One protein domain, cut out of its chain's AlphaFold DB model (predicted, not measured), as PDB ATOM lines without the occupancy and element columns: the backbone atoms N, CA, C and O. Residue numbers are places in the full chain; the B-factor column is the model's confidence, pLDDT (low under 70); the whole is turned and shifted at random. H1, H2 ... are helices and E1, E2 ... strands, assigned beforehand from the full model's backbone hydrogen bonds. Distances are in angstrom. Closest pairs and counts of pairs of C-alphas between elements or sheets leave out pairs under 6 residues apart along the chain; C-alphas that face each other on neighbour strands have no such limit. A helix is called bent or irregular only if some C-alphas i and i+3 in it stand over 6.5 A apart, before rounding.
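What this domain is: This is residues 533 to 571, 593 to 623 and 806 to 815 of the 1053 residues of an uncharacterized protein of Neospora caninum (strain Liverpool) (UniProt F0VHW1). A two-strand ribbon, E1 and E2, packs through E1 on H3; H1 packs near the first residue of H3, H2 and H4 near its last. The 80 printed residues have named elements H1 E1 H2 H3 H4 E2, class mixed, the sheet antiparallel. It is compact, radius of gyration of the C-alphas 12.2 A, spanning 36 by 30 by 20 A.

Where its parts are: E1 is residues 551 to 555, 13.1 A; E2 807 to 811, 13.4 A, ending at C-alpha (199.589, 156.383, 247.632). H1, 533 to 546, 20.0 A, begins at C-alpha (189.948, 147.145, 229.085). H3 is 600 to 609, 14.4 A; H4 611 to 618; H2 561 to 566, irregular, C-alphas 562 and 565 being 7.7 A apart.

How they stand to each other: N 552 and O 810 of E1 and E2 are within hydrogen-bond range, 2.8 A. The closest C-alphas of E1 and H3, Pro 553 and Val 603, are 6.1 A apart. H3 touches H1, closest C-alphas 600 and 541, 5.3 A, and H2, 609 and 563, 5.6 A. H2 and H4 only just touch, 3 pairs of C-alphas within 8 A, closest 562 and 612, 6.9 A. Every O i to N i+4 pair is within range in H1, H3 and H4; H2 has 0 of 2, but 2 of 3 O i to N i+3.

The domain as a whole: The farthest C-alphas, Gly 548 and Gly 623, are 36.4 A apart. Cuts separate C-alphas 571 and 593 by 12.9 A, 623 and 806 by 19.3 A. Residues 568 to 571 and 593 to 594 have pLDDT under 70.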
ATOM      1  N   VAL A 533     190.293 147.158 227.649       90.44
ATOM      2  CA  VAL A 533     189.948 147.145 229.085       90.44
ATOM      3  C   VAL A 533     190.980 146.351 229.896       90.44
ATOM      4  O   VAL A 533     191.481 146.854 230.897       90.44
ATOM      5  N   ARG A 534     191.383 145.152 229.449       93.50
ATOM      6  CA  ARG A 534     192.433 144.352 230.118       93.50
ATOM      7  C   ARG A 534     193.801 145.035 230.136       93.50
ATOM      8  O   ARG A 534     194.581 144.822 231.064       93.50
ATOM      9  N   HIS A 535     194.149 145.794 229.102       94.94
ATOM     10  CA  HIS A 535     195.377 146.586 229.075       94.94
ATOM     11  C   HIS A 535     195.291 147.749 230.077       94.94
ATOM     12  O   HIS A 535     196.215 147.931 230.867       94.94
ATOM     13  N   PHE A 536     194.162 148.462 230.121       95.38
ATOM     14  CA  PHE A 536     193.932 149.540 231.083       95.38
ATOM     15  C   PHE A 536     193.947 149.048 232.540       95.38
ATOM     16  O   PHE A 536     194.677 149.610 233.354       95.38
ATOM     17  N   SER A 537     193.259 147.945 232.863       96.75
ATOM     18  CA  SER A 537     193.317 147.341 234.204       96.75
ATOM     19  C   SER A 537     194.746 146.961 234.601       96.75
ATOM     20  O   SER A 537     195.182 147.337 235.681       96.75
ATOM     21  N   ARG A 538     195.527 146.333 233.706       97.44
ATOM     22  CA  ARG A 538     196.943 146.015 233.980       97.44
ATOM     23  C   ARG A 538     197.810 147.257 234.211       97.44
ATOM     24  O   ARG A 538     198.746 147.192 235.003       97.44
ATOM     25  N   ARG A 539     197.516 148.385 233.551       97.69
ATOM     26  CA  ARG A 539     198.192 149.668 233.822       97.69
ATOM     27  C   ARG A 539     197.842 150.210 235.208       97.69
ATOM     28  O   ARG A 539     198.747 150.666 235.899       97.69
ATOM     29  N   ILE A 540     196.577 150.108 235.625       97.94
ATOM     30  CA  ILE A 540     196.147 150.467 236.983       97.94
ATOM     31  C   ILE A 540     196.831 149.556 238.013       97.94
ATOM     32  O   ILE A 540     197.481 150.072 238.911       97.94
ATOM     33  N   ASP A 541     196.790 148.228 237.858       97.94
ATOM     34  CA  ASP A 541     197.441 147.289 238.789       97.94
ATOM     35  C   ASP A 541     198.959 147.537 238.900       97.94
ATOM     36  O   ASP A 541     199.512 147.537 240.001       97.94
ATOM     37  N   ARG A 542     199.643 147.828 237.779       97.94
ATOM     38  CA  ARG A 542     201.070 148.208 237.782       97.94
ATOM     39  C   ARG A 542     201.310 149.516 238.540       97.94
ATOM     40  O   ARG A 542     202.278 149.604 239.288       97.94
ATOM     41  N   ALA A 543     200.448 150.517 238.368       97.88
ATOM     42  CA  ALA A 543     200.545 151.774 239.103       97.88
ATOM     43  C   ALA A 543     200.277 151.581 240.608       97.88
ATOM     44  O   ALA A 543     201.020 152.119 241.423       97.88
ATOM     45  N   ILE A 544     199.306 150.744 240.992       97.31
ATOM     46  CA  ILE A 544     199.061 150.383 242.397       97.31
ATOM     47  C   ILE A 544     200.294 149.701 243.006       97.31
ATOM     48  O   ILE A 544     200.699 150.052 244.113       97.31
ATOM     49  N   ALA A 545     200.940 148.781 242.283       96.88
ATOM     50  CA  ALA A 545     202.172 148.137 242.738       96.88
ATOM     51  C   ALA A 545     203.322 149.143 242.960       96.88
ATOM     52  O   ALA A 545     204.024 149.050 243.965       96.88
ATOM     53  N   LEU A 546     203.477 150.138 242.075       97.25
ATOM     54  CA  LEU A 546     204.455 151.227 242.237       97.25
ATOM     55  C   LEU A 546     204.142 152.147 243.434       97.25
ATOM     56  O   LEU A 546     205.061 152.704 244.026       97.25
ATOM     57  N   LEU A 547     202.869 152.265 243.824       96.75
ATOM     58  CA  LEU A 547     202.400 153.003 245.005       96.75
ATOM     59  C   LEU A 547     202.414 152.152 246.295       96.75
ATOM     60  O   LEU A 547     201.677 152.433 247.236       96.75
ATOM     61  N   GLY A 548     203.214 151.082 246.354       96.00
ATOM     62  CA  GLY A 548     203.313 150.220 247.541       96.00
ATOM     63  C   GLY A 548     202.140 149.249 247.728       96.00
ATOM     64  O   GLY A 548     201.945 148.720 248.821       96.00
ATOM     65  N   GLY A 549     201.356 148.996 246.676       96.25
ATOM     66  CA  GLY A 549     200.251 148.033 246.677       96.25
ATOM     67  C   GLY A 549     198.910 148.587 247.168       96.25
ATOM     68  O   GLY A 549     197.982 147.806 247.388       96.25
ATOM     69  N   SER A 550     198.785 149.904 247.364       95.38
ATOM     70  CA  SER A 550     197.557 150.523 247.872       95.38
ATOM     71  C   SER A 550     197.410 151.980 247.428       95.38
ATOM     72  O   SER A 550     198.338 152.773 247.590       95.38
ATOM     73  N   CYS A 551     196.251 152.347 246.875       96.00
ATOM     74  CA  CYS A 551     196.005 153.706 246.395       96.00
ATOM     75  C   CYS A 551     194.599 154.247 246.691       96.00
ATOM     76  O   CYS A 551     193.646 153.495 246.882       96.00
ATOM     77  N   VAL A 552     194.465 155.571 246.640       94.94
ATOM     78  CA  VAL A 552     193.194 156.295 246.545       94.94
ATOM     79  C   VAL A 552     193.052 156.799 245.100       94.94
ATOM     80  O   VAL A 552     193.952 157.501 244.628       94.94
ATOM     81  N   PRO A 553     191.981 156.451 244.366       96.25
ATOM     82  CA  PRO A 553     191.764 156.948 243.013       96.25
ATOM     83  C   PRO A 553     191.039 158.299 243.011       96.25
ATOM     84  O   PRO A 553     190.116 158.518 243.794       96.25
ATOM     85  N   LEU A 554     191.409 159.187 242.090       95.44
ATOM     86  CA  LEU A 554     190.724 160.450 241.818       95.44
ATOM     87  C   LEU A 554     190.516 160.622 240.312       95.44
ATOM     88  O   LEU A 554     191.314 160.143 239.509       95.44
ATOM     89  N   VAL A 555     189.467 161.352 239.934       95.69
ATOM     90  CA  VAL A 555     189.234 161.787 238.550       95.69
ATOM     91  C   VAL A 555     189.127 163.303 238.525       95.69
ATOM     92  O   VAL A 555     188.276 163.859 239.213       95.69
ATOM     93  N   ASN A 556     189.986 163.982 237.761       91.44
ATOM     94  CA  ASN A 556     190.012 165.451 237.656       91.44
ATOM     95  C   ASN A 556     189.998 166.158 239.040       91.44
ATOM     96  O   ASN A 556     189.193 167.059 239.286       91.44
ATOM     97  N   SER A 557     190.847 165.698 239.969       87.44
ATOM     98  CA  SER A 557     190.921 166.128 241.386       87.44
ATOM     99  C   SER A 557     189.700 165.813 242.272       87.44
ATOM    100  O   SER A 557     189.665 166.207 243.443       87.44
ATOM    101  N   VAL A 558     188.708 165.074 241.766       91.94
ATOM    102  CA  VAL A 558     187.537 164.616 242.527       91.94
ATOM    103  C   VAL A 558     187.782 163.214 243.081       91.94
ATOM    104  O   VAL A 558     187.976 162.256 242.332       91.94
ATOM    105  N   CYS A 559     187.757 163.097 244.410       92.94
ATOM    106  CA  CYS A 559     187.831 161.826 245.126       92.94
ATOM    107  C   CYS A 559     186.414 161.221 245.279       92.94
ATOM    108  O   CYS A 559     185.495 161.953 245.661       92.94
ATOM    109  N   PRO A 560     186.210 159.914 245.023       94.06
ATOM    110  CA  PRO A 560     184.913 159.227 245.097       94.06
ATOM    111  C   PRO A 560     184.466 158.921 246.544       94.06
ATOM    112  O   PRO A 560     184.079 157.799 246.874       94.06
ATOM    113  N   THR A 561     184.537 159.906 247.444       90.50
ATOM    114  CA  THR A 561     184.226 159.740 248.878       90.50
ATOM    115  C   THR A 561     182.765 159.365 249.142       90.50
ATOM    116  O   THR A 561     182.465 158.681 250.118       90.50
ATOM    117  N   ASP A 562     181.860 159.773 248.254       91.31
ATOM    118  CA  ASP A 562     180.434 159.438 248.246       91.31
ATOM    119  C   ASP A 562     180.161 157.955 247.924       91.31
ATOM    120  O   ASP A 562     179.127 157.414 248.309       91.31
ATOM    121  N   ALA A 563     181.111 157.265 247.284       93.00
ATOM    122  CA  ALA A 563     181.035 155.837 246.987       93.00
ATOM    123  C   ALA A 563     181.655 154.935 248.076       93.00
ATOM    124  O   ALA A 563     181.758 153.724 247.867       93.00
ATOM    125  N   ARG A 564     182.016 155.476 249.259       86.25
ATOM    126  CA  ARG A 564     182.567 154.729 250.421       86.25
ATOM    127  C   ARG A 564     181.840 153.409 250.702       86.25
ATOM    128  O   ARG A 564     182.472 152.412 251.039       86.25
ATOM    129  N   TRP A 565     180.517 153.402 250.560       86.44
ATOM    130  CA  TRP A 565     179.635 152.269 250.855       86.44
ATOM    131  C   TRP A 565     179.799 151.058 249.914       86.44
ATOM    132  O   TRP A 565     179.312 149.978 250.238       86.44
ATOM    133  N   MET A 566     180.475 151.206 248.768       87.50
ATOM    134  CA  MET A 566     180.606 150.150 247.750       87.50
ATOM    135  C   MET A 566     181.787 149.199 247.948       87.50
ATOM    136  O   MET A 566     181.741 148.062 247.476       87.50
ATOM    137  N   VAL A 567     182.869 149.650 248.585       79.56
ATOM    138  CA  VAL A 567     184.084 148.838 248.726       79.56
ATOM    139  C   VAL A 567     183.960 147.998 249.993       79.56
ATOM    140  O   VAL A 567     184.094 148.501 251.106       79.56
ATOM    141  N   ALA A 568     183.702 146.700 249.838       55.66
ATOM    142  CA  ALA A 568     183.688 145.763 250.959       55.66
ATOM    143  C   ALA A 568     185.101 145.665 251.569       55.66
ATOM    144  O   ALA A 568     186.002 145.102 250.955       55.66
ATOM    145  N   GLY A 569     185.289 146.247 252.759       55.50
ATOM    146  CA  GLY A 569     186.608 146.520 253.352       55.50
ATOM    147  C   GLY A 569     186.888 148.011 253.615       55.50
ATOM    148  O   GLY A 569     187.836 148.332 254.322       55.50
ATOM    149  N   ALA A 570     186.029 148.922 253.137       48.28
ATOM    150  CA  ALA A 570     185.936 150.305 253.627       48.28
ATOM    151  C   ALA A 570     185.393 150.390 255.072       48.28
ATOM    152  O   ALA A 570     185.450 151.443 255.718       48.28
ATOM    153  N   THR A 571     184.884 149.268 255.591       42.12
ATOM    154  CA  THR A 571     184.783 148.980 257.019       42.12
ATOM    155  C   THR A 571     186.186 148.890 257.614       42.12
ATOM    156  O   THR A 571     186.899 147.918 257.390       42.12
ATOM    157  N   MET A 593     190.738 159.668 252.792       53.69
ATOM    158  CA  MET A 593     191.776 158.752 252.303       53.69
ATOM    159  C   MET A 593     191.646 157.317 252.867       53.69
ATOM    160  O   MET A 593     192.509 156.479 252.612       53.69
ATOM    161  N   ALA A 594     190.595 157.000 253.638       57.56
ATOM    162  CA  ALA A 594     190.425 155.696 254.293       57.56
ATOM    163  C   ALA A 594     190.003 154.548 253.349       57.56
ATOM    164  O   ALA A 594     189.961 153.397 253.789       57.56
ATOM    165  N   PHE A 595     189.703 154.821 252.071       77.38
ATOM    166  CA  PHE A 595     189.456 153.777 251.062       77.38
ATOM    167  C   PHE A 595     190.732 153.530 250.298       77.38
ATOM    168  O   PHE A 595     191.252 154.420 249.630       77.38
ATOM    169  N   CYS A 596     191.217 152.305 250.402       88.94
ATOM    170  CA  CYS A 596     192.455 151.898 249.787       88.94
ATOM    171  C   CYS A 596     192.159 150.809 248.754       88.94
ATOM    172  O   CYS A 596     191.763 149.694 249.090       88.94
ATOM    173  N   CYS A 597     192.313 151.149 247.481       94.19
ATOM    174  CA  CYS A 597     192.211 150.211 246.379       94.19
ATOM    175  C   CYS A 597     193.569 149.530 246.189       94.19
ATOM    176  O   CYS A 597     194.569 150.166 245.851       94.19
ATOM    177  N   SER A 598     193.582 148.223 246.414       95.44
ATOM    178  CA  SER A 598     194.701 147.313 246.182       95.44
ATOM    179  C   SER A 598     194.709 146.735 244.762       95.44
ATOM    180  O   SER A 598     195.752 146.285 244.283       95.44
ATOM    181  N   HIS A 599     193.559 146.741 244.079       95.94
ATOM    182  CA  HIS A 599     193.378 146.154 242.749       95.94
ATOM    183  C   HIS A 599     192.600 147.082 241.802       95.94
ATOM    184  O   HIS A 599     191.721 147.843 242.215       95.94
ATOM    185  N   ALA A 600     192.855 146.975 240.496       96.62
ATOM    186  CA  ALA A 600     192.232 147.815 239.474       96.62
ATOM    187  C   ALA A 600     190.701 147.714 239.422       96.62
ATOM    188  O   ALA A 600     190.027 148.686 239.080       96.62
ATOM    189  N   TRP A 601     190.126 146.559 239.768       95.31
ATOM    190  CA  TRP A 601     188.670 146.411 239.817       95.31
ATOM    191  C   TRP A 601     188.043 147.200 240.976       95.31
ATOM    192  O   TRP A 601     186.927 147.686 240.818       95.31
ATOM    193  N   GLU A 602     188.755 147.389 242.094       94.88
ATOM    194  CA  GLU A 602     188.295 148.195 243.235       94.88
ATOM    195  C   GLU A 602     188.262 149.675 242.847       94.88
ATOM    196  O   GLU A 602     187.253 150.343 243.071       94.88
ATOM    197  N   VAL A 603     189.316 150.149 242.164       95.88
ATOM    198  CA  VAL A 603     189.374 151.494 241.565       95.88
ATOM    199  C   VAL A 603     188.185 151.719 240.632       95.88
ATOM    200  O   VAL A 603     187.426 152.670 240.802       95.88
ATOM    201  N   LEU A 604     187.988 150.828 239.656       95.38
ATOM    202  CA  LEU A 604     186.930 150.974 238.656       95.38
ATOM    203  C   LEU A 604     185.522 150.870 239.263       95.38
ATOM    204  O   LEU A 604     184.614 151.555 238.795       95.38
ATOM    205  N   LEU A 605     185.329 150.048 240.299       94.44
ATOM    206  CA  LEU A 605     184.059 149.935 241.016       94.44
ATOM    207  C   LEU A 605     183.741 151.214 241.800       94.44
ATOM    208  O   LEU A 605     182.636 151.740 241.679       94.44
ATOM    209  N   LEU A 606     184.713 151.730 242.557       94.56
ATOM    210  CA  LEU A 606     184.556 152.927 243.382       94.56
ATOM    211  C   LEU A 606     184.283 154.171 242.520       94.56
ATOM    212  O   LEU A 606     183.342 154.914 242.790       94.56
ATOM    213  N   LEU A 607     185.036 154.351 241.428       95.38
ATOM    214  CA  LEU A 607     184.822 155.447 240.473       95.38
ATOM    215  C   LEU A 607     183.457 155.359 239.780       95.38
ATOM    216  O   LEU A 607     182.772 156.370 239.641       95.38
ATOM    217  N   LYS A 608     183.038 154.158 239.359       95.31
ATOM    218  CA  LYS A 608     181.758 153.949 238.663       95.31
ATOM    219  C   LYS A 608     180.542 154.234 239.548       95.31
ATOM    220  O   LYS A 608     179.502 154.629 239.025       95.31
ATOM    221  N   SER A 609     180.660 154.010 240.853       95.31
ATOM    222  CA  SER A 609     179.573 154.226 241.810       95.31
ATOM    223  C   SER A 609     179.548 155.623 242.436       95.31
ATOM    224  O   SER A 609     178.630 155.915 243.198       95.31
ATOM    225  N   SER A 610     180.524 156.483 242.133       95.25
ATOM    226  CA  SER A 610     180.565 157.858 242.634       95.25
ATOM    227  C   SER A 610     179.750 158.794 241.743       95.25
ATOM    228  O   SER A 610     180.031 158.980 240.556       95.25
ATOM    229  N   GLN A 611     178.752 159.434 242.347       94.19
ATOM    230  CA  GLN A 611     178.010 160.532 241.746       94.19
ATOM    231  C   GLN A 611     178.920 161.754 241.563       94.19
ATOM    232  O   GLN A 611     178.821 162.425 240.538       94.19
ATOM    233  N   HIS A 612     179.853 162.007 242.489       92.62
ATOM    234  CA  HIS A 612     180.840 163.081 242.347       92.62
ATOM    235  C   HIS A 612     181.728 162.900 241.102       92.62
ATOM    236  O   HIS A 612     181.899 163.845 240.331       92.62
ATOM    237  N   VAL A 613     182.243 161.689 240.855       95.06
ATOM    238  CA  VAL A 613     183.021 161.367 239.642       95.06
ATOM    239  C   VAL A 613     182.146 161.437 238.387       95.06
ATOM    240  O   VAL A 613     182.560 162.011 237.381       95.06
ATOM    241  N   SER A 614     180.915 160.921 238.448       95.31
ATOM    242  CA  SER A 614     179.940 161.016 237.352       95.31
ATOM    243  C   SER A 614     179.672 162.472 236.944       95.31
ATOM    244  O   SER A 614     179.684 162.802 235.756       95.31
ATOM    245  N   ASP A 615     179.507 163.374 237.915       91.69
ATOM    246  CA  ASP A 615     179.324 164.803 237.663       91.69
ATOM    247  C   ASP A 615     180.598 165.505 237.183       91.69
ATOM    248  O   ASP A 615     180.509 166.394 236.331       91.69
ATOM    249  N   ALA A 616     181.776 165.095 237.662       91.00
ATOM    250  CA  ALA A 616     183.058 165.597 237.170       91.00
ATOM    251  C   ALA A 616     183.261 165.282 235.679       91.00
ATOM    252  O   ALA A 616     183.628 166.176 234.922       91.00
ATOM    253  N   LEU A 617     182.952 164.051 235.256       93.12
ATOM    254  CA  LEU A 617     183.057 163.592 233.864       93.12
ATOM    255  C   LEU A 617     181.956 164.174 232.962       93.12
ATOM    256  O   LEU A 617     182.206 164.603 231.840       93.12
ATOM    257  N   ALA A 618     180.705 164.207 233.430       92.25
ATOM    258  CA  ALA A 618     179.590 164.702 232.620       92.25
ATOM    259  C   ALA A 618     179.599 166.231 232.454       92.25
ATOM    260  O   ALA A 618     179.024 166.759 231.493       92.25
ATOM    261  N   ARG A 619     180.166 166.947 233.434       89.31
ATOM    262  CA  ARG A 619     180.026 168.397 233.611       89.31
ATOM    263  C   ARG A 619     181.300 169.060 234.191       89.31
ATOM    264  O   ARG A 619     181.173 169.868 235.119       89.31
ATOM    265  N   PRO A 620     182.511 168.827 233.639       85.50
ATOM    266  CA  PRO A 620     183.767 169.324 234.225       85.50
ATOM    267  C   PRO A 620     183.772 170.851 234.400       85.50
ATOM    268  O   PRO A 620     184.132 171.374 235.455       85.50
ATOM    269  N   LEU A 621     183.247 171.565 233.400       88.00
ATOM    270  CA  LEU A 621     183.181 173.029 233.332       88.00
ATOM    271  C   LEU A 621     181.925 173.634 233.999       88.00
ATOM    272  O   LEU A 621     181.652 174.828 233.871       88.00
ATOM    273  N   HIS A 622     181.118 172.839 234.710       84.50
ATOM    274  CA  HIS A 622     179.935 173.363 235.395       84.50
ATOM    275  C   HIS A 622     180.334 174.203 236.614       84.50
ATOM    276  O   HIS A 622     181.030 173.727 237.520       84.50
ATOM    277  N   GLY A 623     179.883 175.461 236.598       83.19
ATOM    278  CA  GLY A 623     180.304 176.537 237.500       83.19
ATOM    279  C   GLY A 623     181.131 177.632 236.808       83.19
ATOM    280  O   GLY A 623     181.194 178.746 237.319       83.19
ATOM    281  N   GLU A 806     191.618 162.864 233.520       95.12
ATOM    282  CA  GLU A 806     192.754 162.189 234.149       95.12
ATOM    283  C   GLU A 806     192.278 161.265 235.278       95.12
ATOM    284  O   GLU A 806     191.536 161.692 236.164       95.12
ATOM    285  N   LEU A 807     192.747 160.012 235.271       96.50
ATOM    286  CA  LEU A 807     192.686 159.111 236.425       96.50
ATOM    287  C   LEU A 807     194.007 159.198 237.198       96.50
ATOM    288  O   LEU A 807     195.009 158.605 236.795       96.50
ATOM    289  N   THR A 808     193.984 159.892 238.331       96.38
ATOM    290  CA  THR A 808     195.119 159.996 239.250       96.38
ATOM    291  C   THR A 808     195.009 158.908 240.322       96.38
ATOM    292  O   THR A 808     193.937 158.688 240.885       96.38
ATOM    293  N   LEU A 809     196.115 158.230 240.636       96.62
ATOM    294  CA  LEU A 809     196.200 157.271 241.743       96.62
ATOM    295  C   LEU A 809     197.204 157.800 242.770       96.62
ATOM    296  O   LEU A 809     198.348 158.088 242.424       96.62
ATOM    297  N   VAL A 810     196.777 157.938 244.023       95.25
ATOM    298  CA  VAL A 810     197.584 158.502 245.117       95.25
ATOM    299  C   VAL A 810     197.911 157.407 246.126       95.25
ATOM    300  O   VAL A 810     197.032 156.640 246.494       95.25
ATOM    301  N   GLU A 811     199.159 157.326 246.587       95.06
ATOM    302  CA  GLU A 811     199.589 156.383 247.632       95.06
ATOM    303  C   GLU A 811     198.720 156.519 248.896       95.06
ATOM    304  O   GLU A 811     198.618 157.605 249.477       95.06
ATOM    305  N   THR A 812     198.111 155.423 249.358       91.81
ATOM    306  CA  THR A 812     197.331 155.458 250.601       91.81
ATOM    307  C   THR A 812     198.257 155.588 251.808       91.81
ATOM    308  O   THR A 812     199.092 154.721 252.068       91.81
ATOM    309  N   LYS A 813     198.039 156.621 252.627       91.19
ATOM    310  CA  LYS A 813     198.673 156.776 253.942       91.19
ATOM    311  C   LYS A 813     197.622 156.952 255.029       91.19
ATOM    312  O   LYS A 813     196.600 157.592 254.813       91.19
ATOM    313  N   ARG A 814     197.897 156.396 256.213       88.88
ATOM    314  CA  ARG A 814     197.097 156.642 257.420       88.88
ATOM    315  C   ARG A 814     197.410 158.049 257.924       88.88
ATOM    316  O   ARG A 814     198.513 158.289 258.413       88.88
ATOM    317  N   LEU A 815     196.467 158.965 257.740       92.44
ATOM    318  CA  LEU A 815     196.543 160.342 258.221       92.44
ATOM    319  C   LEU A 815     195.750 160.468 259.529       92.44
ATOM    320  O   LEU A 815     194.750 159.778 259.718       92.44
TER     321      LEU A 815